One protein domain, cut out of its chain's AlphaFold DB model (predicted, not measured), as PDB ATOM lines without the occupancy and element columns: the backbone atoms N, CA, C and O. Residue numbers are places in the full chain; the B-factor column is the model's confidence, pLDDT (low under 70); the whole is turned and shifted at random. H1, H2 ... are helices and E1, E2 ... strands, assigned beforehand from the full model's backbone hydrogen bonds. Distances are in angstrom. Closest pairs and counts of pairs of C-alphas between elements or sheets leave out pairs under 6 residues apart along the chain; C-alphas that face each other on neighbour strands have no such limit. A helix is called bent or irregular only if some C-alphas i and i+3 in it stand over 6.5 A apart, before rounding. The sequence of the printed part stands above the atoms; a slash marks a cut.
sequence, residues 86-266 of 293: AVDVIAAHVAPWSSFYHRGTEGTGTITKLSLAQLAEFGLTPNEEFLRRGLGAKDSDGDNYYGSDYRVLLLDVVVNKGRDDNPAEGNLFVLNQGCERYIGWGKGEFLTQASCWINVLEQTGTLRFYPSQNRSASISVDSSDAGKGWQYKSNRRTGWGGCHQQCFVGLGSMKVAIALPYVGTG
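Overview. This is residues 86 to 266 of the 293 residues of an uncharacterized protein of Pseudoalteromonas sp. S4498 (UniProt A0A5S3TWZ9). Two twisted antiparallel sheets lie partly face to face as an uneven sandwich, the larger one, of six strands, sweeping over the smaller one, of five. The short helix H1 packs by its residues 129 to 134 on the larger sheet near the start of E9, and the loop at residues 136 to 147 reaches away from the body beyond it. The printed part has 181 residues, with one named helix and eleven named strands in the order E1, E2, E3, H1, E4, E5, E6, E7, E8, E9, E10, E11, and its class is mostly strand. The larger sheet has the order E1, E3, E4, E11, E6, E9 and the smaller one E2, E5, E10, E7, E8. The whole is compact, with a radius of gyration of the C-alphas of 16.7 A and spans of 55 by 40 by 32 A.

Along the chain. E1, residues 86 to 88, begins at C-alpha 86 at (-6.979, 24.270, -24.727). E2 is residues 98 to 101, and E3, residues 106 to 114, is 26.3 A long. H1, residues 128 to 135, measures 9.9 A; it is neither bent nor irregular, but only just: C-alphas 132 and 135 are 6.4 A apart. E4, residues 152 to 161, is 27.8 A long and begins at C-alpha 152 at (-15.757, 29.907, -17.720). E5, residues 170 to 178, bends by 83 degrees at residue 175. E6, residues 191 to 203, is 31.9 A long and bends by 77 degrees at residue 200. E7 is residues 208 to 212, E8 residues 219 to 221, E9 residues 231 to 238, with 23.8 A, and E10 residues 244 to 250, with 18.8 A. E11, residues 252 to 265, is the longest strand at 33.7 A; it bends by 77 degrees at residue 255 and ends at C-alpha 265 at (-37.096, 22.625, -10.441).

Arrangement. In the larger sheet E1 and E9 are the edge strands. N 87 and O 111 of the neighbours E1 and E3 are within hydrogen-bond range at 3.0 A, and so are N 110 and O 156 of the neighbours E3 and E4 at 2.8 A. E4 and E11 have N 155 and O 256 at 2.8 A, E11 and E6 have N 257 and O 199 at 2.8 A, and E6 and E9 have N 196 and O 233 at 2.9 A, each within hydrogen-bond range. This sheet's C-alphas lie up to 9.3 A off its best plane. In the smaller sheet, twisted at 4.2 A, E2 and E8 are the edge strands. Within hydrogen-bond range are N 100 and O 173 of E2 and E5, 2.9 A, N 174 and O 246 of E5 and E10, 2.9 A, N 210 and O 247 of E10 and E7, 2.8 A, and N 209 and O 221 of the hairpin E7 and E8, 3.0 A. Between the sheets, the closest C-alphas of E7 and E11 are those of Pro 211 and Pro 261, 7.4 A apart. Those of E4 and E5 are Lys 161 and Gly 170, 6.0 A, and those of E8 and E9 are Ile 219 and Asn 235, 6.3 A. E1 and E10 are apart, as are E2 and E11. H1 is on the larger sheet at a height over the sheet of 10.1 A, over E9 and only just over E6, with 3 of its C-alphas falling there. It runs across the strands, only just, at 62 degrees to E9 on the local plane; its closest C-alphas to E9 are those of Phe 130 and Gln 231, 7.4 A. In H1 every O i to N i+4 pair is within hydrogen-bond range.

Size, cuts and confidence. The two C-alphas farthest apart are those of Asp 141 and Asp 165, 56.3 A. The printed part has no cut. The links E3 to H1, H1 to E4 and E5 to E6 are long. The mean pLDDT of the printed part is 88.7; residues 138 to 147, 180 to 189 and 239 to 241 are under 70.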
ATOM      1  N   ALA A  86      -6.020  24.984 -23.892       98.06
ATOM      2  CA  ALA A  86      -6.979  24.270 -24.727       98.06
ATOM      3  C   ALA A  86      -6.702  22.761 -24.688       98.06
ATOM      4  O   ALA A  86      -5.575  22.320 -24.918       98.06
ATOM      5  N   VAL A  87      -7.739  21.973 -24.417       98.38
ATOM      6  CA  VAL A  87      -7.682  20.507 -24.387       98.38
ATOM      7  C   VAL A  87      -8.695  19.963 -25.380       98.38
ATOM      8  O   VAL A  87      -9.756  20.559 -25.557       98.38
ATOM      9  N   ASP A  88      -8.381  18.840 -26.025       98.19
ATOM     10  CA  ASP A  88      -9.342  18.124 -26.865       98.19
ATOM     11  C   ASP A  88     -10.660  17.885 -26.107       98.19
ATOM     12  O   ASP A  88     -10.670  17.444 -24.954       98.19
ATOM     13  N   VAL A  89     -11.781  18.198 -26.757       96.44
ATOM     14  CA  VAL A  89     -13.105  18.196 -26.124       96.44
ATOM     15  C   VAL A  89     -13.526  16.812 -25.630       96.44
ATOM     16  O   VAL A  89     -14.302  16.719 -24.678       96.44
ATOM     17  N   ILE A  90     -13.019  15.734 -26.236       95.81
ATOM     18  CA  ILE A  90     -13.299  14.359 -25.815       95.81
ATOM     19  C   ILE A  90     -12.443  13.984 -24.603       95.81
ATOM     20  O   ILE A  90     -12.953  13.402 -23.649       95.81
ATOM     21  N   ALA A  91     -11.168  14.374 -24.598       96.06
ATOM     22  CA  ALA A  91     -10.234  14.045 -23.520       96.06
ATOM     23  C   ALA A  91     -10.387  14.903 -22.250       96.06
ATOM     24  O   ALA A  91      -9.941  14.503 -21.179       96.06
ATOM     25  N   ALA A  92     -10.993  16.086 -22.345       96.31
ATOM     26  CA  ALA A  92     -11.002  17.064 -21.258       96.31
ATOM     27  C   ALA A  92     -11.894  16.727 -20.050       96.31
ATOM     28  O   ALA A  92     -11.810  17.424 -19.035       96.31
ATOM     29  N   HIS A  93     -12.776  15.730 -20.155       94.75
ATOM     30  CA  HIS A  93     -13.824  15.469 -19.168       94.75
ATOM     31  C   HIS A  93     -13.477  14.310 -18.238       94.75
ATOM     32  O   HIS A  93     -13.079  13.232 -18.676       94.75
ATOM     33  N   VAL A  94     -13.732  14.512 -16.948       91.94
ATOM     34  CA  VAL A  94     -13.734  13.471 -15.919       91.94
ATOM     35  C   VAL A  94     -15.146  13.355 -15.340       91.94
ATOM     36  O   VAL A  94     -15.882  14.344 -15.251       91.94
ATOM     37  N   ALA A  95     -15.533  12.143 -14.928       87.50
ATOM     38  CA  ALA A  95     -16.833  11.878 -14.317       87.50
ATOM     39  C   ALA A  95     -17.159  12.902 -13.201       87.50
ATOM     40  O   ALA A  95     -16.278  13.262 -12.418       87.50
ATOM     41  N   PRO A  96     -18.407  13.395 -13.101       85.62
ATOM     42  CA  PRO A  96     -19.596  12.934 -13.820       85.62
ATOM     43  C   PRO A  96     -19.763  13.538 -15.223       85.62
ATOM     44  O   PRO A  96     -20.757  13.249 -15.884       85.62
ATOM     45  N   TRP A  97     -18.833  14.380 -15.678       89.12
ATOM     46  CA  TRP A  97     -18.894  14.958 -17.012       89.12
ATOM     47  C   TRP A  97     -18.398  13.981 -18.071       89.12
ATOM     48  O   TRP A  97     -17.494  13.180 -17.847       89.12
ATOM     49  N   SER A  98     -18.999  14.072 -19.249       91.88
ATOM     50  CA  SER A  98     -18.630  13.277 -20.412       91.88
ATOM     51  C   SER A  98     -18.946  14.039 -21.693       91.88
ATOM     52  O   SER A  98     -19.882  14.846 -21.737       91.88
ATOM     53  N   SER A  99     -18.206  13.714 -22.745       94.94
ATOM     54  CA  SER A  99     -18.452  14.192 -24.098       94.94
ATOM     55  C   SER A  99     -18.299  13.057 -25.109       94.94
ATOM     56  O   SER A  99     -17.565  12.095 -24.886       94.94
ATOM     57  N   PHE A 100     -19.050  13.133 -26.206       95.56
ATOM     58  CA  PHE A 100     -18.971  12.169 -27.303       95.56
ATOM     59  C   PHE A 100     -19.660  12.697 -28.565       95.56
ATOM     60  O   PHE A 100     -20.679  13.395 -28.504       95.56
ATOM     61  N   TYR A 101     -19.144  12.285 -29.722       96.88
ATOM     62  CA  TYR A 101     -19.838  12.421 -30.999       96.88
ATOM     63  C   TYR A 101     -20.884  11.313 -31.152       96.88
ATOM     64  O   TYR A 101     -20.623  10.141 -30.882       96.88
ATOM     65  N   HIS A 102     -22.096  11.672 -31.565       95.44
ATOM     66  CA  HIS A 102     -23.212  10.733 -31.625       95.44
ATOM     67  C   HIS A 102     -23.413  10.155 -33.030       95.44
ATOM     68  O   HIS A 102     -23.387  10.900 -34.006       95.44
ATOM     69  N   ARG A 103     -23.694   8.845 -33.129       94.88
ATOM     70  CA  ARG A 103     -24.161   8.153 -34.356       94.88
ATOM     71  C   ARG A 103     -23.376   8.515 -35.626       94.88
ATOM     72  O   ARG A 103     -23.954   9.026 -36.578       94.88
ATOM     73  N   GLY A 104     -22.061   8.318 -35.605       95.50
ATOM     74  CA  GLY A 104     -21.218   8.526 -36.789       95.50
ATOM     75  C   GLY A 104     -20.951   9.990 -37.156       95.50
ATOM     76  O   GLY A 104     -20.316  10.229 -38.183       95.50
ATOM     77  N   THR A 105     -21.384  10.946 -36.317       98.06
ATOM     78  CA  THR A 105     -20.951  12.352 -36.397       98.06
ATOM     79  C   THR A 105     -19.428  12.414 -36.328       98.06
ATOM     80  O   THR A 105     -18.823  11.777 -35.466       98.06
ATOM     81  N   GLU A 106     -18.817  13.225 -37.189       97.94
ATOM     82  CA  GLU A 106     -17.377  13.496 -37.156       97.94
ATOM     83  C   GLU A 106     -17.128  14.998 -37.030       97.94
ATOM     84  O   GLU A 106     -17.798  15.834 -37.649       97.94
ATOM     85  N   GLY A 107     -16.136  15.338 -36.221       97.50
ATOM     86  CA  GLY A 107     -15.766  16.705 -35.925       97.50
ATOM     87  C   GLY A 107     -14.495  16.763 -35.097       97.50
ATOM     88  O   GLY A 107     -13.893  15.739 -34.776       97.50
ATOM     89  N   THR A 108     -14.111  17.979 -34.750       98.06
ATOM     90  CA  THR A 108     -13.042  18.262 -33.797       98.06
ATOM     91  C   THR A 108     -13.524  19.315 -32.815       98.06
ATOM     92  O   THR A 108     -14.505  20.021 -33.059       98.06
ATOM     93  N   GLY A 109     -12.857  19.432 -31.675       97.56
ATOM     94  CA  GLY A 109     -13.133  20.542 -30.789       97.56
ATOM     95  C   GLY A 109     -12.160  20.623 -29.640       97.56
ATOM     96  O   GLY A 109     -11.520  19.639 -29.275       97.56
ATOM     97  N   THR A 110     -12.083  21.806 -29.053       98.56
ATOM     98  CA  THR A 110     -11.347  22.034 -27.819       98.56
ATOM     99  C   THR A 110     -12.232  22.695 -26.781       98.56
ATOM    100  O   THR A 110     -13.208  23.382 -27.094       98.56
ATOM    101  N   ILE A 111     -11.875  22.472 -25.525       98.38
ATOM    102  CA  ILE A 111     -12.434  23.154 -24.373       98.38
ATOM    103  C   ILE A 111     -11.292  23.770 -23.573       98.38
ATOM    104  O   ILE A 111     -10.265  23.142 -23.316       98.38
ATOM    105  N   THR A 112     -11.469  25.034 -23.209       98.62
ATOM    106  CA  THR A 112     -10.516  25.807 -22.419       98.62
ATOM    107  C   THR A 112     -11.226  26.299 -21.166       98.62
ATOM    108  O   THR A 112     -12.209  27.035 -21.256       98.62
ATOM    109  N   LYS A 113     -10.735  25.900 -19.991       98.00
ATOM    110  CA  LYS A 113     -11.230  26.405 -18.704       98.00
ATOM    111  C   LYS A 113     -10.514  27.709 -18.365       98.00
ATOM    112  O   LYS A 113      -9.288  27.735 -18.302       98.00
ATOM    113  N   LEU A 114     -11.266  28.782 -18.154       96.88
ATOM    114  CA  LEU A 114     -10.756  30.134 -17.943       96.88
ATOM    115  C   LEU A 114     -11.089  30.637 -16.539       96.88
ATOM    116  O   LEU A 114     -12.188  30.423 -16.017       96.88
ATOM    117  N   SER A 115     -10.136  31.352 -15.947       93.19
ATOM    118  CA  SER A 115     -10.402  32.240 -14.815       93.19
ATOM    119  C   SER A 115     -11.005  33.569 -15.288       93.19
ATOM    120  O   SER A 115     -10.899  33.931 -16.460       93.19
ATOM    121  N   LEU A 116     -11.609  34.326 -14.368       90.56
ATOM    122  CA  LEU A 116     -12.217  35.626 -14.682       90.56
ATOM    123  C   LEU A 116     -11.193  36.663 -15.179       90.56
ATOM    124  O   LEU A 116     -11.529  37.509 -16.005       90.56
ATOM    125  N   ALA A 117      -9.937  36.566 -14.734       88.44
ATOM    126  CA  ALA A 117      -8.852  37.446 -15.171       88.44
ATOM    127  C   ALA A 117      -8.436  37.206 -16.636       88.44
ATOM    128  O   ALA A 117      -7.948  38.117 -17.298       88.44
ATOM    129  N   GLN A 118      -8.669  36.001 -17.167       93.19
ATOM    130  CA  GLN A 118      -8.274  35.622 -18.529       93.19
ATOM    131  C   GLN A 118      -9.315  36.006 -19.589       93.19
ATOM    132  O   GLN A 118      -9.054  35.875 -20.778       93.19
ATOM    133  N   LEU A 119     -10.501  36.491 -19.208       93.94
ATOM    134  CA  LEU A 119     -11.587  36.707 -20.169       93.94
ATOM    135  C   LEU A 119     -11.205  37.669 -21.305       93.94
ATOM    136  O   LEU A 119     -11.490  37.385 -22.465       93.94
ATOM    137  N   ALA A 120     -10.529  38.778 -20.998       92.44
ATOM    138  CA  ALA A 120     -10.159  39.773 -22.007       92.44
ATOM    139  C   ALA A 120      -9.150  39.235 -23.040       92.44
ATOM    140  O   ALA A 120      -9.308  39.492 -24.232       92.44
ATOM    141  N   GLU A 121      -8.161  38.448 -22.602       94.81
ATOM    142  CA  GLU A 121      -7.158  37.811 -23.474       94.81
ATOM    143  C   GLU A 121      -7.807  36.882 -24.512       94.81
ATOM    144  O   GLU A 121      -7.355  36.800 -25.651       94.81
ATOM    145  N   PHE A 122      -8.913  36.237 -24.140       97.19
ATOM    146  CA  PHE A 122      -9.641  35.294 -24.988       97.19
ATOM    147  C   PHE A 122     -10.813  35.941 -25.750       97.19
ATOM    148  O   PHE A 122     -11.693  35.237 -26.245       97.19
ATOM    149  N   GLY A 123     -10.856  37.276 -25.846       96.19
ATOM    150  CA  GLY A 123     -11.910  38.004 -26.567       96.19
ATOM    151  C   GLY A 123     -13.272  38.009 -25.862       96.19
ATOM    152  O   GLY A 123     -14.280  38.391 -26.452       96.19
ATOM    153  N   LEU A 124     -13.321  37.612 -24.590       96.94
ATOM    154  CA  LEU A 124     -14.531  37.508 -23.772       96.94
ATOM    155  C   LEU A 124     -14.703  38.716 -22.845       96.94
ATOM    156  O   LEU A 124     -15.188  38.570 -21.720       96.94
ATOM    157  N   THR A 125     -14.310  39.908 -23.296       93.62
ATOM    158  CA  THR A 125     -14.410  41.141 -22.508       93.62
ATOM    159  C   THR A 125     -15.828  41.314 -21.941       93.62
ATOM    160  O   THR A 125     -16.796  41.343 -22.708       93.62
ATOM    161  N   PRO A 126     -15.979  41.411 -20.606       92.31
ATOM    162  CA  PRO A 126     -17.279  41.601 -19.973       92.31
ATOM    163  C   PRO A 126     -17.970  42.891 -20.434       92.31
ATOM    164  O   PRO A 126     -17.371  43.964 -20.409       92.31
ATOM    165  N   ASN A 127     -19.241  42.794 -20.827       93.69
ATOM    166  CA  ASN A 127     -20.086  43.967 -21.058       93.69
ATOM    167  C   ASN A 127     -20.723  44.446 -19.742       93.69
ATOM    168  O   ASN A 127     -20.623  43.777 -18.713       93.69
ATOM    169  N   GLU A 128     -21.382  45.608 -19.764       91.06
ATOM    170  CA  GLU A 128     -21.931  46.240 -18.556       91.06
ATOM    171  C   GLU A 128     -22.896  45.324 -17.788       91.06
ATOM    172  O   GLU A 128     -22.845  45.257 -16.559       91.06
ATOM    173  N   GLU A 129     -23.752  44.578 -18.491       89.50
ATOM    174  CA  GLU A 129     -24.703  43.688 -17.831       89.50
ATOM    175  C   GLU A 129     -24.000  42.518 -17.137       89.50
ATOM    176  O   GLU A 129     -24.298  42.224 -15.974       89.50
ATOM    177  N   PHE A 130     -23.044  41.879 -17.816       91.44
ATOM    178  CA  PHE A 130     -22.282  40.777 -17.242       91.44
ATOM    179  C   PHE A 130     -21.383  41.238 -16.097       91.44
ATOM    180  O   PHE A 130     -21.303  40.550 -15.085       91.44
ATOM    181  N   LEU A 131     -20.792  42.432 -16.185       88.81
ATOM    182  CA  LEU A 131     -20.082  43.055 -15.068       88.81
ATOM    183  C   LEU A 131     -21.015  43.247 -13.875       88.81
ATOM    184  O   LEU A 131     -20.779  42.694 -12.810       88.81
ATOM    185  N   ARG A 132     -22.120  43.973 -14.060       84.94
ATOM    186  CA  ARG A 132     -23.015  44.350 -12.960       84.94
ATOM    187  C   ARG A 132     -23.669  43.149 -12.293       84.94
ATOM    188  O   ARG A 132     -23.871  43.162 -11.081       84.94
ATOM    189  N   ARG A 133     -24.086  42.163 -13.088       84.06
ATOM    190  CA  ARG A 133     -24.906  41.054 -12.600       84.06
ATOM    191  C   ARG A 133     -24.101  39.769 -12.450       84.06
ATOM    192  O   ARG A 133     -24.264  39.118 -11.437       84.06
ATOM    193  N   GLY A 134     -23.263  39.420 -13.426       84.81
ATOM    194  CA  GLY A 134     -22.506  38.163 -13.481       84.81
ATOM    195  C   GLY A 134     -21.189  38.148 -12.714       84.81
ATOM    196  O   GLY A 134     -20.825  37.102 -12.189       84.81
ATOM    197  N   LEU A 135     -20.460  39.263 -12.668       86.25
ATOM    198  CA  LEU A 135     -19.145  39.356 -12.021       86.25
ATOM    199  C   LEU A 135     -19.181  40.182 -10.733       86.25
ATOM    200  O   LEU A 135     -18.432  39.906  -9.806       86.25
ATOM    201  N   GLY A 136     -20.057  41.175 -10.630       79.06
ATOM    202  CA  GLY A 136     -20.075  42.114  -9.513       79.06
ATOM    203  C   GLY A 136     -19.041  43.234  -9.667       79.06
ATOM    204  O   GLY A 136     -18.661  43.622 -10.772       79.06
ATOM    205  N   ALA A 137     -18.609  43.805  -8.543       71.69
ATOM    206  CA  ALA A 137     -17.676  44.929  -8.536       71.69
ATOM    207  C   ALA A 137     -16.230  44.435  -8.638       71.69
ATOM    208  O   ALA A 137     -15.817  43.587  -7.847       71.69
ATOM    209  N   LYS A 138     -15.453  44.976  -9.586       69.00
ATOM    210  CA  LYS A 138     -14.008  44.729  -9.632       69.00
ATOM    211  C   LYS A 138     -13.370  45.332  -8.381       69.00
ATOM    212  O   LYS A 138     -13.692  46.465  -8.022       69.00
ATOM    213  N   ASP A 139     -12.490  44.580  -7.735       69.19
ATOM    214  CA  ASP A 139     -11.658  45.112  -6.667       69.19
ATOM    215  C   ASP A 139     -10.759  46.226  -7.217       69.19
ATOM    216  O   ASP A 139     -10.127  46.066  -8.262       69.19
ATOM    217  N   SER A 140     -10.738  47.381  -6.550       67.19
ATOM    218  CA  SER A 140      -9.897  48.513  -6.951       67.19
ATOM    219  C   SER A 140      -8.412  48.216  -6.778       67.19
ATOM    220  O   SER A 140      -7.595  48.798  -7.488       67.19
ATOM    221  N   ASP A 141      -8.083  47.293  -5.871       64.06
ATOM    222  CA  ASP A 141      -6.717  47.002  -5.440       64.06
ATOM    223  C   ASP A 141      -6.203  45.633  -5.940       64.06
ATOM    224  O   ASP A 141      -5.097  45.219  -5.586       64.06
ATOM    225  N   GLY A 142      -6.966  44.935  -6.799       60.31
ATOM    226  CA  GLY A 142      -6.609  43.609  -7.320       60.31
ATOM    227  C   GLY A 142      -7.268  43.222  -8.654       60.31
ATOM    228  O   GLY A 142      -8.005  43.986  -9.274       60.31
ATOM    229  N   ASP A 143      -7.002  41.992  -9.108       57.94
ATOM    230  CA  ASP A 143      -7.566  41.425 -10.351       57.94
ATOM    231  C   ASP A 143      -8.866  40.626 -10.136       57.94
ATOM    232  O   ASP A 143      -9.437  40.078 -11.082       57.94
ATOM    233  N   ASN A 144      -9.352  40.569  -8.895       63.28
ATOM    234  CA  ASN A 144     -10.539  39.811  -8.512       63.28
ATOM    235  C   ASN A 144     -11.802  40.681  -8.531       63.28
ATOM    236  O   ASN A 144     -11.748  41.908  -8.463       63.28
ATOM    237  N   TYR A 145     -12.960  40.031  -8.590       68.56
ATOM    238  CA  TYR A 145     -14.251  40.680  -8.389       68.56
ATOM    239  C   TYR A 145     -14.794  40.323  -7.004       68.56
ATOM    240  O   TYR A 145     -14.772  39.158  -6.601       68.56
ATOM    241  N   TYR A 146     -15.305  41.312  -6.272       64.44
ATOM    242  CA  TYR A 146     -15.943  41.093  -4.978       64.44
ATOM    243  C   TYR A 146     -17.146  40.154  -5.127       64.44
ATOM    244  O   TYR A 146     -18.126  40.480  -5.795       64.44
ATOM    245  N   GLY A 147     -17.076  38.992  -4.472       62.78
ATOM    246  CA  GLY A 147     -18.168  38.016  -4.421       62.78
ATOM    247  C   GLY A 147     -18.249  37.045  -5.604       62.78
ATOM    248  O   GLY A 147     -19.071  36.134  -5.547       62.78
ATOM    249  N   SER A 148     -17.388  37.172  -6.622       75.62
ATOM    250  CA  SER A 148     -17.378  36.268  -7.782       75.62
ATOM    251  C   SER A 148     -16.106  35.442  -7.865       75.62
ATOM    252  O   SER A 148     -15.036  35.940  -8.204       75.62
ATOM    253  N   ASP A 149     -16.255  34.143  -7.635       81.44
ATOM    254  CA  ASP A 149     -15.220  33.144  -7.887       81.44
ATOM    255  C   ASP A 149     -15.838  31.977  -8.647       81.44
ATOM    256  O   ASP A 149     -16.459  31.095  -8.066       81.44
ATOM    257  N   TYR A 150     -15.718  31.990  -9.967       89.31
ATOM    258  CA  TYR A 150     -16.177  30.901 -10.823       89.31
ATOM    259  C   TYR A 150     -15.269  30.764 -12.040       89.31
ATOM    260  O   TYR A 150     -14.315  31.531 -12.222       89.31
ATOM    261  N   ARG A 151     -15.513  29.734 -12.844       93.25
ATOM    262  CA  ARG A 151     -14.778  29.464 -14.078       93.25
ATOM    263  C   ARG A 151     -15.703  29.533 -15.281       93.25
ATOM    264  O   ARG A 151     -16.913  29.335 -15.180       93.25
ATOM    265  N   VAL A 152     -15.099  29.838 -16.418       96.12
ATOM    266  CA  VAL A 152     -15.757  29.907 -17.720       96.12
ATOM    267  C   VAL A 152     -15.213  28.789 -18.592       96.12
ATOM    268  O   VAL A 152     -14.014  28.521 -18.568       96.12
ATOM    269  N   LEU A 153     -16.078  28.147 -19.369       98.06
ATOM    270  CA  LEU A 153     -15.657  27.194 -20.391       98.06
ATOM    271  C   LEU A 153     -15.762  27.869 -21.751       98.06
ATOM    272  O   LEU A 153     -16.854  28.271 -22.148       98.06
ATOM    273  N   LEU A 154     -14.638  27.993 -22.451       98.69
ATOM    274  CA  LEU A 154     -14.590  28.382 -23.855       98.69
ATOM    275  C   LEU A 154     -14.510  27.118 -24.709       98.69
ATOM    276  O   LEU A 154     -13.579  26.326 -24.567       98.69
ATOM    277  N   LEU A 155     -15.490  26.945 -25.581       98.62
ATOM    278  CA  LEU A 155     -15.630  25.824 -26.495       98.62
ATOM    279  C   LEU A 155     -15.321  26.311 -27.907       98.62
ATOM    280  O   LEU A 155     -15.890  27.310 -28.340       98.62
ATOM    281  N   ASP A 156     -14.449  25.606 -28.615       98.56
ATOM    282  CA  ASP A 156     -14.155  25.833 -30.032       98.56
ATOM    283  C   ASP A 156     -14.387  24.517 -30.768       98.56
ATOM    284  O   ASP A 156     -13.617  23.572 -30.601       98.56
ATOM    285  N   VAL A 157     -15.509  24.411 -31.476       98.62
ATOM    286  CA  VAL A 157     -16.026  23.147 -32.010       98.62
ATOM    287  C   VAL A 157     -16.250  23.259 -33.505       98.62
ATOM    288  O   VAL A 157     -16.810  24.238 -33.994       98.62
ATOM    289  N   VAL A 158     -15.889  22.197 -34.218       98.56
ATOM    290  CA  VAL A 158     -16.167  22.003 -35.636       98.56
ATOM    291  C   VAL A 158     -16.865  20.659 -35.826       98.56
ATOM    292  O   VAL A 158     -16.390  19.628 -35.357       98.56
ATOM    293  N   VAL A 159     -17.985  20.652 -36.545       98.31
ATOM    294  CA  VAL A 159     -18.708  19.438 -36.938       98.31
ATOM    295  C   VAL A 159     -18.770  19.385 -38.460       98.31
ATOM    296  O   VAL A 159     -19.431  20.206 -39.096       98.31
ATOM    297  N   ASN A 160     -18.070  18.411 -39.040       96.81
ATOM    298  CA  ASN A 160     -17.855  18.317 -40.488       96.81
ATOM    299  C   ASN A 160     -18.732  17.256 -41.156       96.81
ATOM    300  O   ASN A 160     -18.935  17.303 -42.369       96.81
ATOM    301  N   LYS A 161     -19.261  16.309 -40.381       97.81
ATOM    302  CA  LYS A 161     -20.125  15.237 -40.876       97.81
ATOM    303  C   LYS A 161     -21.315  15.053 -39.947       97.81
ATOM    304  O   LYS A 161     -21.146  14.996 -38.729       97.81
ATOM    305  N   GLY A 162     -22.501  14.944 -40.539       97.25
ATOM    306  CA  GLY A 162     -23.729  14.662 -39.807       97.25
ATOM    307  C   GLY A 162     -23.809  13.228 -39.301       97.25
ATOM    308  O   GLY A 162     -22.910  12.414 -39.517       97.25
ATOM    309  N   ARG A 163     -24.910  12.917 -38.625       97.50
ATOM    310  CA  ARG A 163     -25.192  11.561 -38.155       97.50
ATOM    311  C   ARG A 163     -25.468  10.618 -39.324       97.50
ATOM    312  O   ARG A 163     -25.994  11.036 -40.352       97.50
ATOM    313  N   ASP A 164     -25.214   9.328 -39.127       96.75
ATOM    314  CA  ASP A 164     -25.489   8.290 -40.132       96.75
ATOM    315  C   ASP A 164     -26.977   8.247 -40.532       96.75
ATOM    316  O   ASP A 164     -27.315   7.954 -41.677       96.75
ATOM    317  N   ASP A 165     -27.873   8.574 -39.593       96.25
ATOM    318  CA  ASP A 165     -29.324   8.628 -39.798       96.25
ATOM    319  C   ASP A 165     -29.844  10.009 -40.234       96.25
ATOM    320  O   ASP A 165     -30.989  10.125 -40.669       96.25
ATOM    321  N   ASN A 166     -29.019  11.053 -40.130       97.00
ATOM    322  CA  ASN A 166     -29.333  12.400 -40.595       97.00
ATOM    323  C   ASN A 166     -28.046  13.140 -41.014       97.00
ATOM    324  O   ASN A 166     -27.471  13.885 -40.214       97.00
ATOM    325  N   PRO A 167     -27.604  12.991 -42.277       95.88
ATOM    326  CA  PRO A 167     -26.338  13.562 -42.740       95.88
ATOM    327  C   PRO A 167     -26.264  15.094 -42.686       95.88
ATOM    328  O   PRO A 167     -25.170  15.652 -42.723       95.88
ATOM    329  N   ALA A 168     -27.407  15.781 -42.595       95.00
ATOM    330  CA  ALA A 168     -27.476  17.238 -42.498       95.00
ATOM    331  C   ALA A 168     -27.254  17.769 -41.068       95.00
ATOM    332  O   ALA A 168     -27.149  18.981 -40.875       95.00
ATOM    333  N   GLU A 169     -27.203  16.891 -40.062       95.44
ATOM    334  CA  GLU A 169     -27.144  17.284 -38.656       95.44
ATOM    335  C   GLU A 169     -26.193  16.380 -37.871       95.44
ATOM    336  O   GLU A 169     -26.477  15.200 -37.657       95.44
ATOM    337  N   GLY A 170     -25.063  16.934 -37.429       97.31
ATOM    338  CA  GLY A 170     -24.131  16.256 -36.533       97.31
ATOM    339  C   GLY A 170     -24.348  16.673 -35.085       97.31
ATOM    340  O   GLY A 170     -24.720  17.816 -34.823       97.31
ATOM    341  N   ASN A 171     -24.107  15.750 -34.151       96.81
ATOM    342  CA  ASN A 171     -24.297  15.990 -32.722       96.81
ATOM    343  C   ASN A 171     -23.015  15.705 -31.931       96.81
ATOM    344  O   ASN A 171     -22.534  14.567 -31.908       96.81
ATOM    345  N   LEU A 172     -22.522  16.717 -31.217       97.44
ATOM    346  CA  LEU A 172     -21.489  16.581 -30.188       97.44
ATOM    347  C   LEU A 172     -22.115  16.873 -28.828       97.44
ATOM    348  O   LEU A 172     -22.436  18.021 -28.532       97.44
ATOM    349  N   PHE A 173     -22.259  15.857 -27.984       95.25
ATOM    350  CA  PHE A 173     -22.596  16.068 -26.578       95.25
ATOM    351  C   PHE A 173     -21.321  16.461 -25.839       95.25
ATOM    352  O   PHE A 173     -20.319  15.762 -25.964       95.25
ATOM    353  N   VAL A 174     -21.343  17.582 -25.115       93.94
ATOM    354  CA  VAL A 174     -20.122  18.200 -24.568       93.94
ATOM    355  C   VAL A 174     -20.091  18.247 -23.045       93.94
ATOM    356  O   VAL A 174     -19.041  18.041 -22.469       93.94
ATOM    357  N   LEU A 175     -21.226  18.457 -22.380       90.56
ATOM    358  CA  LEU A 175     -21.313  18.507 -20.914       90.56
ATOM    359  C   LEU A 175     -22.394  17.534 -20.436       90.56
ATOM    360  O   LEU A 175     -23.356  17.908 -19.764       90.56
ATOM    361  N   ASN A 176     -22.289  16.275 -20.865       88.81
ATOM    362  CA  ASN A 176     -23.266  15.244 -20.538       88.81
ATOM    363  C   ASN A 176     -23.015  14.659 -19.138       88.81
ATOM    364  O   ASN A 176     -21.902  14.228 -18.846       88.81
ATOM    365  N   GLN A 177     -24.068  14.581 -18.316       83.31
ATOM    366  CA  GLN A 177     -24.061  13.935 -16.986       83.31
ATOM    367  C   GLN A 177     -24.957  12.682 -16.933       83.31
ATOM    368  O   GLN A 177     -25.348  12.214 -15.864       83.31
ATOM    369  N   GLY A 178     -25.315  12.135 -18.097       76.31
ATOM    370  CA  GLY A 178     -26.095  10.906 -18.204       76.31
ATOM    371  C   GLY A 178     -27.579  11.072 -17.868       76.31
ATOM    372  O   GLY A 178     -28.127  12.177 -17.845       76.31
ATOM    373  N   CYS A 179     -28.240   9.928 -17.667       72.31
ATOM    374  CA  CYS A 179     -29.702   9.797 -17.597       72.31
ATOM    375  C   CYS A 179     -30.195   9.111 -16.312       72.31
ATOM    376  O   CYS A 179     -31.388   8.853 -16.181       72.31
ATOM    377  N   GLU A 180     -29.296   8.744 -15.395       54.19
ATOM    378  CA  GLU A 180     -29.522   7.589 -14.517       54.19
ATOM    379  C   GLU A 180     -30.583   7.757 -13.419       54.19
ATOM    380  O   GLU A 180     -30.935   6.759 -12.798       54.19
ATOM    381  N   ARG A 181     -31.116   8.956 -13.133       52.84
ATOM    382  CA  ARG A 181     -31.923   9.142 -11.904       52.84
ATOM    383  C   ARG A 181     -33.103  10.118 -11.957       52.84
ATOM    384  O   ARG A 181     -33.405  10.699 -10.919       52.84
ATOM    385  N   TYR A 182     -33.796  10.331 -13.084       54.91
ATOM    386  CA  TYR A 182     -34.817  11.400 -13.116       54.91
ATOM    387  C   TYR A 182     -36.177  11.059 -13.740       54.91
ATOM    388  O   TYR A 182     -36.310  10.242 -14.648       54.91
ATOM    389  N   ILE A 183     -37.169  11.736 -13.148       52.44
ATOM    390  CA  ILE A 183     -38.631  11.722 -13.311       52.44
ATOM    391  C   ILE A 183     -39.042  11.644 -14.788       52.44
ATOM    392  O   ILE A 183     -38.386  12.223 -15.646       52.44
ATOM    393  N   GLY A 184     -40.102  10.892 -15.095       56.84
ATOM    394  CA  GLY A 184     -40.501  10.548 -16.463       56.84
ATOM    395  C   GLY A 184     -40.590  11.733 -17.436       56.84
ATOM    396  O   GLY A 184     -41.069  12.814 -17.101       56.84
ATOM    397  N   TRP A 185     -40.157  11.501 -18.676       64.38
ATOM    398  CA  TRP A 185     -40.202  12.466 -19.779       64.38
ATOM    399  C   TRP A 185     -41.583  13.108 -19.931       64.38
ATOM    400  O   TRP A 185     -42.570  12.420 -20.191       64.38
ATOM    401  N   GLY A 186     -41.647  14.435 -19.793       63.56
ATOM    402  CA  GLY A 186     -42.891  15.192 -19.961       63.56
ATOM    403  C   GLY A 186     -43.998  14.800 -18.975       63.56
ATOM    404  O   GLY A 186     -45.174  14.986 -19.285       63.56
ATOM    405  N   LYS A 187     -43.648  14.220 -17.819       62.03
ATOM    406  CA  LYS A 187     -44.592  13.850 -16.761       62.03
ATOM    407  C   LYS A 187     -44.354  14.705 -15.517       62.03
ATOM    408  O   LYS A 187     -43.226  14.811 -15.045       62.03
ATOM    409  N   GLY A 188     -45.436  15.257 -14.969       62.28
ATOM    410  CA  GLY A 188     -45.446  15.989 -13.701       62.28
ATOM    411  C   GLY A 188     -45.941  17.431 -13.825       62.28
ATOM    412  O   GLY A 188     -45.825  18.053 -14.877       62.28
ATOM    413  N   GLU A 189     -46.484  17.950 -12.725       67.38
ATOM    414  CA  GLU A 189     -47.027  19.315 -12.603       67.38
ATOM    415  C   GLU A 189     -45.976  20.345 -12.146       67.38
ATOM    416  O   GLU A 189     -46.303  21.493 -11.846       67.38
ATOM    417  N   PHE A 190     -44.701  19.959 -12.062       70.94
ATOM    418  CA  PHE A 190     -43.637  20.857 -11.620       70.94
ATOM    419  C   PHE A 190     -43.091  21.702 -12.781       70.94
ATOM    420  O   PHE A 190     -42.984  21.248 -13.923       70.94
ATOM    421  N   LEU A 191     -42.729  22.949 -12.476       78.56
ATOM    422  CA  LEU A 191     -42.031  23.848 -13.390       78.56
ATOM    423  C   LEU A 191     -40.535  23.670 -13.277       78.56
ATOM    424  O   LEU A 191     -40.004  23.125 -12.308       78.56
ATOM    425  N   THR A 192     -39.861  24.100 -14.324       80.81
ATOM    426  CA  THR A 192     -38.455  23.846 -14.467       80.81
ATOM    427  C   THR A 192     -37.781  24.994 -15.178       80.81
ATOM    428  O   THR A 192     -38.347  25.553 -16.121       80.81
ATOM    429  N   GLN A 193     -36.585  25.346 -14.724       85.75
ATOM    430  CA  GLN A 193     -35.861  26.510 -15.195       85.75
ATOM    431  C   GLN A 193     -34.430  26.128 -15.542       85.75
ATOM    432  O   GLN A 193     -33.778  25.361 -14.833       85.75
ATOM    433  N   ALA A 194     -33.948  26.699 -16.638       88.94
ATOM    434  CA  ALA A 194     -32.539  26.716 -16.972       88.94
ATOM    435  C   ALA A 194     -32.072  28.156 -17.154       88.94
ATOM    436  O   ALA A 194     -32.831  29.003 -17.636       88.94
ATOM    437  N   SER A 195     -30.819  28.416 -16.803       91.12
ATOM    438  CA  SER A 195     -30.169  29.696 -17.059       91.12
ATOM    439  C   SER A 195     -28.665  29.548 -17.221       91.12
ATOM    440  O   SER A 195     -28.067  28.624 -16.682       91.12
ATOM    441  N   CYS A 196     -28.053  30.450 -17.977       93.50
ATOM    442  CA  CYS A 196     -26.606  30.528 -18.146       93.50
ATOM    443  C   CYS A 196     -26.212  31.892 -18.718       93.50
ATOM    444  O   CYS A 196     -27.032  32.598 -19.311       93.50
ATOM    445  N   TRP A 197     -24.938  32.235 -18.574       95.38
ATOM    446  CA  TRP A 197     -24.308  33.290 -19.356       95.38
ATOM    447  C   TRP A 197     -23.601  32.677 -20.555       95.38
ATOM    448  O   TRP A 197     -22.872  31.698 -20.402       95.38
ATOM    449  N   ILE A 198     -23.817  33.251 -21.736       97.50
ATOM    450  CA  ILE A 198     -23.246  32.776 -22.996       97.50
ATOM    451  C   ILE A 198     -22.618  33.940 -23.751       97.50
ATOM    452  O   ILE A 198     -23.180  35.030 -23.776       97.50
ATOM    453  N   ASN A 199     -21.483  33.708 -24.401       98.50
ATOM    454  CA  ASN A 199     -20.904  34.642 -25.360       98.50
ATOM    455  C   ASN A 199     -20.490  33.870 -26.616       98.50
ATOM    456  O   ASN A 199     -19.564  33.059 -26.568       98.50
ATOM    457  N   VAL A 200     -21.209  34.077 -27.721       98.56
ATOM    458  CA  VAL A 200     -20.883  33.466 -29.016       98.56
ATOM    459  C   VAL A 200     -19.914  34.396 -29.738       98.56
ATOM    460  O   VAL A 200     -20.282  35.504 -30.129       98.56
ATOM    461  N   LEU A 201     -18.673  33.946 -29.912       98.31
ATOM    462  CA  LEU A 201     -17.638  34.718 -30.597       98.31
ATOM    463  C   LEU A 201     -17.748  34.544 -32.109       98.31
ATOM    464  O   LEU A 201     -17.762  35.520 -32.852       98.31
ATOM    465  N   GLU A 202     -17.873  33.296 -32.553       97.38
ATOM    466  CA  GLU A 202     -17.905  32.937 -33.968       97.38
ATOM    467  C   GLU A 202     -18.880  31.783 -34.186       97.38
ATOM    468  O   GLU A 202     -18.988  30.880 -33.354       97.38
ATOM    469  N   GLN A 203     -19.577  31.794 -35.320       97.62
ATOM    470  CA  GLN A 203     -20.408  30.685 -35.771       97.62
ATOM    471  C   GLN A 203     -20.399  30.644 -37.300       97.62
ATOM    472  O   GLN A 203     -20.478  31.683 -37.957       97.62
ATOM    473  N   THR A 204     -20.305  29.443 -37.865       97.25
ATOM    474  CA  THR A 204     -20.461  29.196 -39.298       97.25
ATOM    475  C   THR A 204     -21.378  28.003 -39.549       97.25
ATOM    476  O   THR A 204     -21.494  27.089 -38.729       97.25
ATOM    477  N   GLY A 205     -22.021  27.987 -40.718       96.56
ATOM    478  CA  GLY A 205     -22.906  26.895 -41.120       96.56
ATOM    479  C   GLY A 205     -24.207  26.861 -40.316       96.56
ATOM    480  O   GLY A 205     -24.787  27.895 -39.988       96.56
ATOM    481  N   THR A 206     -24.683  25.655 -40.018       97.38
ATOM    482  CA  THR A 206     -25.937  25.395 -39.291       97.38
ATOM    483  C   THR A 206     -25.712  25.018 -37.828       97.38
ATOM    484  O   THR A 206     -26.673  24.668 -37.140       97.38
ATOM    485  N   LEU A 207     -24.462  25.059 -37.351       97.88
ATOM    486  CA  LEU A 207     -24.107  24.625 -36.007       97.88
ATOM    487  C   LEU A 207     -24.745  25.530 -34.949       97.88
ATOM    488  O   LEU A 207     -24.616  26.753 -34.996       97.88
ATOM    489  N   ARG A 208     -25.422  24.911 -33.987       97.88
ATOM    490  CA  ARG A 208     -26.079  25.556 -32.845       97.88
ATOM    491  C   ARG A 208     -25.595  24.911 -31.563       97.88
ATOM    492  O   ARG A 208     -25.353  23.705 -31.551       97.88
ATOM    493  N   PHE A 209     -25.513  25.682 -30.486       98.25
ATOM    494  CA  PHE A 209     -25.175  25.159 -29.166       98.25
ATOM    495  C   PHE A 209     -26.389  25.204 -28.244       98.25
ATOM    496  O   PHE A 209     -27.076  26.219 -28.139       98.25
ATOM    497  N   TYR A 210     -26.633  24.087 -27.567       96.69
ATOM    498  CA  TYR A 210     -27.682  23.919 -26.575       96.69
ATOM    499  C   TYR A 210     -27.048  23.804 -25.186       96.69
ATOM    500  O   TYR A 210     -26.775  22.683 -24.745       96.69
ATOM    501  N   PRO A 211     -26.818  24.924 -24.472       93.75
ATOM    502  CA  PRO A 211     -26.306  24.900 -23.098       93.75
ATOM    503  C   PRO A 211     -27.287  24.268 -22.099       93.75
ATOM    504  O   PRO A 211     -26.926  23.952 -20.971       93.75
ATOM    505  N   SER A 212     -28.546  24.069 -22.486       90.75
ATOM    506  CA  SER A 212     -29.531  23.321 -21.711       90.75
ATOM    507  C   SER A 212     -30.535  22.686 -22.662       90.75
ATOM    508  O   SER A 212     -31.073  23.378 -23.518       90.75
ATOM    509  N   GLN A 213     -30.808  21.391 -22.509       87.38
ATOM    510  CA  GLN A 213     -31.877  20.681 -23.219       87.38
ATOM    511  C   GLN A 213     -32.184  19.329 -22.550       87.38
ATOM    512  O   GLN A 213     -31.467  18.897 -21.644       87.38
ATOM    513  N   ASN A 214     -33.222  18.639 -23.034       81.56
ATOM    514  CA  ASN A 214     -33.691  17.313 -22.598       81.56
ATOM    515  C   ASN A 214     -34.167  17.272 -21.148       81.56
ATOM    516  O   ASN A 214     -35.362  17.443 -20.897       81.56
ATOM    517  N   ARG A 215     -33.230  17.107 -20.204       79.25
ATOM    518  CA  ARG A 215     -33.504  17.229 -18.771       79.25
ATOM    519  C   ARG A 215     -34.104  18.576 -18.450       79.25
ATOM    520  O   ARG A 215     -34.767  18.644 -17.431       79.25
ATOM    521  N   SER A 216     -33.868  19.596 -19.285       82.19
ATOM    522  CA  SER A 216     -34.310  20.938 -18.983       82.19
ATOM    523  C   SER A 216     -34.967  21.808 -20.030       82.19
ATOM    524  O   SER A 216     -34.981  21.473 -21.214       82.19
ATOM    525  N   ALA A 217     -35.580  22.912 -19.568       86.56
ATOM    526  CA  ALA A 217     -36.044  23.978 -20.443       86.56
ATOM    527  C   ALA A 217     -34.915  24.326 -21.419       86.56
ATOM    528  O   ALA A 217     -33.777  24.578 -21.007       86.56
ATOM    529  N   SER A 218     -35.219  24.236 -22.713       90.06
ATOM    530  CA  SER A 218     -34.182  24.295 -23.735       90.06
ATOM    531  C   SER A 218     -33.681  25.724 -23.884       90.06
ATOM    532  O   SER A 218     -34.481  26.651 -24.005       90.06
ATOM    533  N   ILE A 219     -32.371  25.897 -23.882       94.38
ATOM    534  CA  ILE A 219     -31.711  27.136 -24.271       94.38
ATOM    535  C   ILE A 219     -30.884  26.787 -25.496       94.38
ATOM    536  O   ILE A 219     -30.170  25.788 -25.485       94.38
ATOM    537  N   SER A 220     -30.973  27.615 -26.530       96.56
ATOM    538  CA  SER A 220     -30.171  27.485 -27.740       96.56
ATOM    539  C   SER A 220     -29.542  28.818 -28.102       96.56
ATOM    540  O   SER A 220     -30.163  29.866 -27.907       96.56
ATOM    541  N   VAL A 221     -28.345  28.755 -28.667       98.06
ATOM    542  CA  VAL A 221     -27.667  29.881 -29.309       98.06
ATOM    543  C   VAL A 221     -27.189  29.476 -30.697       98.06
ATOM    544  O   VAL A 221     -26.881  28.306 -30.953       98.06
ATOM    545  N   ASP A 222     -27.161  30.447 -31.601       97.38
ATOM    546  CA  ASP A 222     -26.860  30.250 -33.016       97.38
ATOM    547  C   ASP A 222     -26.151  31.474 -33.622       97.38
ATOM    548  O   ASP A 222     -25.622  32.323 -32.902       97.38
ATOM    549  N   SER A 223     -26.117  31.562 -34.955       97.19
ATOM    550  CA  SER A 223     -25.500  32.672 -35.690       97.19
ATOM    551  C   SER A 223     -26.048  34.045 -35.301       97.19
ATOM    552  O   SER A 223     -25.324  35.036 -35.368       97.19
ATOM    553  N   SER A 224     -27.307  34.123 -34.863       97.69
ATOM    554  CA  SER A 224     -27.931  35.379 -34.460       97.69
ATOM    555  C   SER A 224     -27.373  35.923 -33.145       97.69
ATOM    556  O   SER A 224     -27.587  37.097 -32.851       97.69
ATOM    557  N   ASP A 225     -26.659  35.116 -32.360       98.06
ATOM    558  CA  ASP A 225     -26.042  35.520 -31.095       98.06
ATOM    559  C   ASP A 225     -24.560  35.905 -31.232       98.06
ATOM    560  O   ASP A 225     -23.988  36.489 -30.308       98.06
ATOM    561  N   ALA A 226     -23.948  35.639 -32.391       97.62
ATOM    562  CA  ALA A 226     -22.536  35.907 -32.634       97.62
ATOM    563  C   ALA A 226     -22.191  37.403 -32.506       97.62
ATOM    564  O   ALA A 226     -22.876  38.271 -33.051       97.62
ATOM    565  N   GLY A 227     -21.112  37.707 -31.780       96.19
ATOM    566  CA  GLY A 227     -20.564  39.059 -31.643       96.19
ATOM    567  C   GLY A 227     -21.357  40.008 -30.736       96.19
ATOM    568  O   GLY A 227     -21.018  41.187 -30.652       96.19
ATOM    569  N   LYS A 228     -22.391  39.532 -30.030       97.19
ATOM    570  CA  LYS A 228     -23.193  40.360 -29.103       97.19
ATOM    571  C   LYS A 228     -22.574  40.516 -27.708       97.19
ATOM    572  O   LYS A 228     -23.107  41.253 -26.878       97.19
ATOM    573  N   GLY A 229     -21.456  39.841 -27.446       97.38
ATOM    574  CA  GLY A 229     -20.843  39.763 -26.123       97.38
ATOM    575  C   GLY A 229     -21.611  38.830 -25.184       97.38
ATOM    576  O   GLY A 229     -22.354  37.952 -25.620       97.38
ATOM    577  N   TRP A 230     -21.426  39.014 -23.878       97.25
ATOM    578  CA  TRP A 230     -22.073  38.196 -22.853       97.25
ATOM    579  C   TRP A 230     -23.581  38.442 -22.775       97.25
ATOM    580  O   TRP A 230     -24.036  39.560 -22.542       97.25
ATOM    581  N   GLN A 231     -24.361  37.380 -22.917       96.12
ATOM    582  CA  GLN A 231     -25.811  37.389 -22.844       96.12
ATOM    583  C   GLN A 231     -26.272  36.443 -21.743       96.12
ATOM    584  O   GLN A 231     -25.848  35.287 -21.684       96.12
ATOM    585  N   TYR A 232     -27.195  36.906 -20.908       94.50
ATOM    586  CA  TYR A 232     -27.919  36.015 -20.019       94.50
ATOM    587  C   TYR A 232     -29.051  35.340 -20.785       94.50
ATOM    588  O   TYR A 232     -29.916  35.998 -21.365       94.50
ATOM    589  N   LYS A 233     -29.040  34.012 -20.796       94.25
ATOM    590  CA  LYS A 233     -30.056  33.190 -21.445       94.25
ATOM    591  C   LYS A 233     -30.764  32.386 -20.372       94.25
ATOM    592  O   LYS A 233     -30.121  31.717 -19.568       94.25
ATOM    593  N   SER A 234     -32.090  32.420 -20.378       92.00
ATOM    594  CA  SER A 234     -32.917  31.632 -19.467       92.00
ATOM    595  C   SER A 234     -34.164  31.132 -20.170       92.00
ATOM    596  O   SER A 234     -34.699  31.813 -21.044       92.00
ATOM    597  N   ASN A 235     -34.652  29.964 -19.768       90.81
ATOM    598  CA  ASN A 235     -35.927  29.445 -20.246       90.81
ATOM    599  C   ASN A 235     -36.642  28.644 -19.153       90.81
ATOM    600  O   ASN A 235     -36.012  28.176 -18.200       90.81
ATOM    601  N   ARG A 236     -37.957  28.479 -19.311       87.00
ATOM    602  CA  ARG A 236     -38.848  27.784 -18.379       87.00
ATOM    603  C   ARG A 236     -39.705  26.768 -19.124       87.00
ATOM    604  O   ARG A 236     -40.096  27.003 -20.265       87.00
ATOM    605  N   ARG A 237     -40.023  25.642 -18.487       83.31
ATOM    606  CA  ARG A 237     -40.897  24.617 -19.074       83.31
ATOM    607  C   ARG A 237     -41.658  23.835 -18.005       83.31
ATOM    608  O   ARG A 237     -41.076  23.461 -16.990       83.31
ATOM    609  N   THR A 238     -42.936  23.556 -18.261       79.94
ATOM    610  CA  THR A 238     -43.755  22.646 -17.444       79.94
ATOM    611  C   THR A 238     -43.377  21.195 -17.708       79.94
ATOM    612  O   THR A 238     -43.383  20.751 -18.861       79.94
ATOM    613  N   GLY A 239     -43.081  20.469 -16.631       67.50
ATOM    614  CA  GLY A 239     -42.560  19.109 -16.649       67.50
ATOM    615  C   GLY A 239     -41.139  19.028 -17.216       67.50
ATOM    616  O   GLY A 239     -40.769  19.772 -18.124       67.50
ATOM    617  N   TRP A 240     -40.340  18.084 -16.711       63.91
ATOM    618  CA  TRP A 240     -39.101  17.659 -17.371       63.91
ATOM    619  C   TRP A 240     -38.568  16.328 -16.851       63.91
ATOM    620  O   TRP A 240     -38.953  15.849 -15.789       63.91
ATOM    621  N   GLY A 241     -37.672  15.730 -17.620       64.44
ATOM    622  CA  GLY A 241     -37.155  14.395 -17.387       64.44
ATOM    623  C   GLY A 241     -36.191  14.015 -18.495       64.44
ATOM    624  O   GLY A 241     -36.267  14.574 -19.588       64.44
ATOM    625  N   GLY A 242     -35.286  13.081 -18.220       72.62
ATOM    626  CA  GLY A 242     -34.294  12.621 -19.188       72.62
ATOM    627  C   GLY A 242     -32.861  13.008 -18.841       72.62
ATOM    628  O   GLY A 242     -32.523  13.288 -17.690       72.62
ATOM    629  N   CYS A 243     -32.002  12.970 -19.854       78.44
ATOM    630  CA  CYS A 243     -30.561  13.114 -19.697       78.44
ATOM    631  C   CYS A 243     -30.142  14.587 -19.686       78.44
ATOM    632  O   CYS A 243     -30.675  15.383 -20.465       78.44
ATOM    633  N   HIS A 244     -29.168  14.964 -18.852       80.31
ATOM    634  CA  HIS A 244     -28.553  16.284 -18.992       80.31
ATOM    635  C   HIS A 244     -27.509  16.233 -20.098       80.31
ATOM    636  O   HIS A 244     -26.472  15.599 -19.935       80.31
ATOM    637  N   GLN A 245     -27.815  16.865 -21.227       84.06
ATOM    638  CA  GLN A 245     -27.126  16.628 -22.488       84.06
ATOM    639  C   GLN A 245     -26.908  17.936 -23.239       84.06
ATOM    640  O   GLN A 245     -27.500  18.159 -24.295       84.06
ATOM    641  N   GLN A 246     -26.066  18.815 -22.699       91.12
ATOM    642  CA  GLN A 246     -25.645  19.987 -23.466       91.12
ATOM    643  C   GLN A 246     -24.902  19.522 -24.714       91.12
ATOM    644  O   GLN A 246     -24.055  18.622 -24.635       91.12
ATOM    645  N   CYS A 247     -25.238  20.089 -25.867       94.81
ATOM    646  CA  CYS A 247     -24.684  19.607 -27.122       94.81
ATOM    647  C   CYS A 247     -24.609  20.683 -28.197       94.81
ATOM    648  O   CYS A 247     -25.346  21.669 -28.169       94.81
ATOM    649  N   PHE A 248     -23.737  20.441 -29.166       97.88
ATOM    650  CA  PHE A 248     -23.760  21.102 -30.457       97.88
ATOM    651  C   PHE A 248     -24.573  20.261 -31.437       97.88
ATOM    652  O   PHE A 248     -24.430  19.038 -31.450       97.88
ATOM    653  N   VAL A 249     -25.403  20.919 -32.246       97.62
ATOM    654  CA  VAL A 249     -26.273  20.297 -33.253       97.62
ATOM    655  C   VAL A 249     -26.144  21.052 -34.568       97.62
ATOM    656  O   VAL A 249     -26.320  22.271 -34.595       97.62
ATOM    657  N   GLY A 250     -25.893  20.337 -35.660       97.94
ATOM    658  CA  GLY A 250     -25.742  20.904 -37.001       97.94
ATOM    659  C   GLY A 250     -24.348  20.668 -37.571       97.94
ATOM    660  O   GLY A 250     -23.640  19.768 -37.127       97.94
ATOM    661  N   LEU A 251     -23.974  21.455 -38.579       98.31
ATOM    662  CA  LEU A 251     -22.682  21.379 -39.267       98.31
ATOM    663  C   LEU A 251     -22.029  22.760 -39.326       98.31
ATOM    664  O   LEU A 251     -22.728  23.773 -39.376       98.31
ATOM    665  N   GLY A 252     -20.702  22.802 -39.384       98.25
ATOM    666  CA  GLY A 252     -19.916  24.037 -39.405       98.25
ATOM    667  C   GLY A 252     -19.081  24.197 -38.141       98.25
ATOM    668  O   GLY A 252     -18.696  23.204 -37.528       98.25
ATOM    669  N   SER A 253     -18.788  25.436 -37.759       98.31
ATOM    670  CA  SER A 253     -17.967  25.751 -36.587       98.31
ATOM    671  C   SER A 253     -18.674  26.691 -35.620       98.31
ATOM    672  O   SER A 253     -19.536  27.475 -36.016       98.31
ATOM    673  N   MET A 254     -18.321  26.618 -34.342       98.62
ATOM    674  CA  MET A 254     -18.769  27.566 -33.331       98.62
ATOM    675  C   MET A 254     -17.706  27.721 -32.248       98.62
ATOM    676  O   MET A 254     -17.278  26.733 -31.650       98.62
ATOM    677  N   LYS A 255     -17.354  28.976 -31.954       98.69
ATOM    678  CA  LYS A 255     -16.591  29.363 -30.770       98.69
ATOM    679  C   LYS A 255     -17.518  30.079 -29.794       98.69
ATOM    680  O   LYS A 255     -18.033  31.157 -30.094       98.69
ATOM    681  N   VAL A 256     -17.750  29.473 -28.635       98.69
ATOM    682  CA  VAL A 256     -18.734  29.935 -27.650       98.69
ATOM    683  C   VAL A 256     -18.224  29.740 -26.229       98.69
ATOM    684  O   VAL A 256     -17.672  28.695 -25.896       98.69
ATOM    685  N   ALA A 257     -18.425  30.739 -25.376       98.56
ATOM    686  CA  ALA A 257     -18.166  30.635 -23.948       98.56
ATOM    687  C   ALA A 257     -19.461  30.454 -23.157       98.56
ATOM    688  O   ALA A 257     -20.481  31.063 -23.485       98.56
ATOM    689  N   ILE A 258     -19.397  29.657 -22.090       97.06
ATOM    690  CA  ILE A 258     -20.477  29.460 -21.122       97.06
ATOM    691  C   ILE A 258     -19.978  29.696 -19.698       97.06
ATOM    692  O   ILE A 258     -18.895  29.248 -19.315       97.06
ATOM    693  N   ALA A 259     -20.795  30.381 -18.900       94.38
ATOM    694  CA  ALA A 259     -20.569  30.571 -17.477       94.38
ATOM    695  C   ALA A 259     -21.842  30.297 -16.671       94.38
ATOM    696  O   ALA A 259     -22.955  30.620 -17.100       94.38
ATOM    697  N   LEU A 260     -21.648  29.717 -15.484       89.56
ATOM    698  CA  LEU A 260     -22.676  29.504 -14.464       89.56
ATOM    699  C   LEU A 260     -23.965  28.833 -14.988       89.56
ATOM    700  O   LEU A 260     -25.056  29.355 -14.749       89.56
ATOM    701  N   PRO A 261     -23.889  27.693 -15.708       91.44
ATOM    702  CA  PRO A 261     -25.095  26.979 -16.086       91.44
ATOM    703  C   PRO A 261     -25.827  26.462 -14.844       91.44
ATOM    704  O   PRO A 261     -25.251  25.808 -13.966       91.44
ATOM    705  N   TYR A 262     -27.120  26.750 -14.802       88.62
ATOM    706  CA  TYR A 262     -28.052  26.350 -13.763       88.62
ATOM    707  C   TYR A 262     -29.231  25.609 -14.380       88.62
ATOM    708  O   TYR A 262     -29.773  26.012 -15.412       88.62
ATOM    709  N   VAL A 263     -29.637  24.533 -13.712       85.44
ATOM    710  CA  VAL A 263     -30.819  23.740 -14.034       85.44
ATOM    711  C   VAL A 263     -31.492  23.378 -12.714       85.44
ATOM    712  O   VAL A 263     -30.908  22.646 -11.928       85.44
ATOM    713  N   GLY A 264     -32.714  23.845 -12.461       80.75
ATOM    714  CA  GLY A 264     -33.457  23.498 -11.244       80.75
ATOM    715  C   GLY A 264     -34.967  23.381 -11.442       80.75
ATOM    716  O   GLY A 264     -35.533  23.842 -12.434       80.75
ATOM    717  N   THR A 265     -35.631  22.727 -10.489       77.19
ATOM    718  CA  THR A 265     -37.096  22.625 -10.441       77.19
ATOM    719  C   THR A 265     -37.682  23.882  -9.803       77.19
ATOM    720  O   THR A 265     -37.400  24.167  -8.649       77.19
ATOM    721  N   GLY A 266     -38.515  24.621 -10.520       72.44
ATOM    722  CA  GLY A 266     -39.125  25.858 -10.041       72.44
ATOM    723  C   GLY A 266     -39.282  26.893 -11.148       72.44
ATOM    724  O   GLY A 266     -38.833  26.693 -12.278       72.44
TER     725      GLY A 266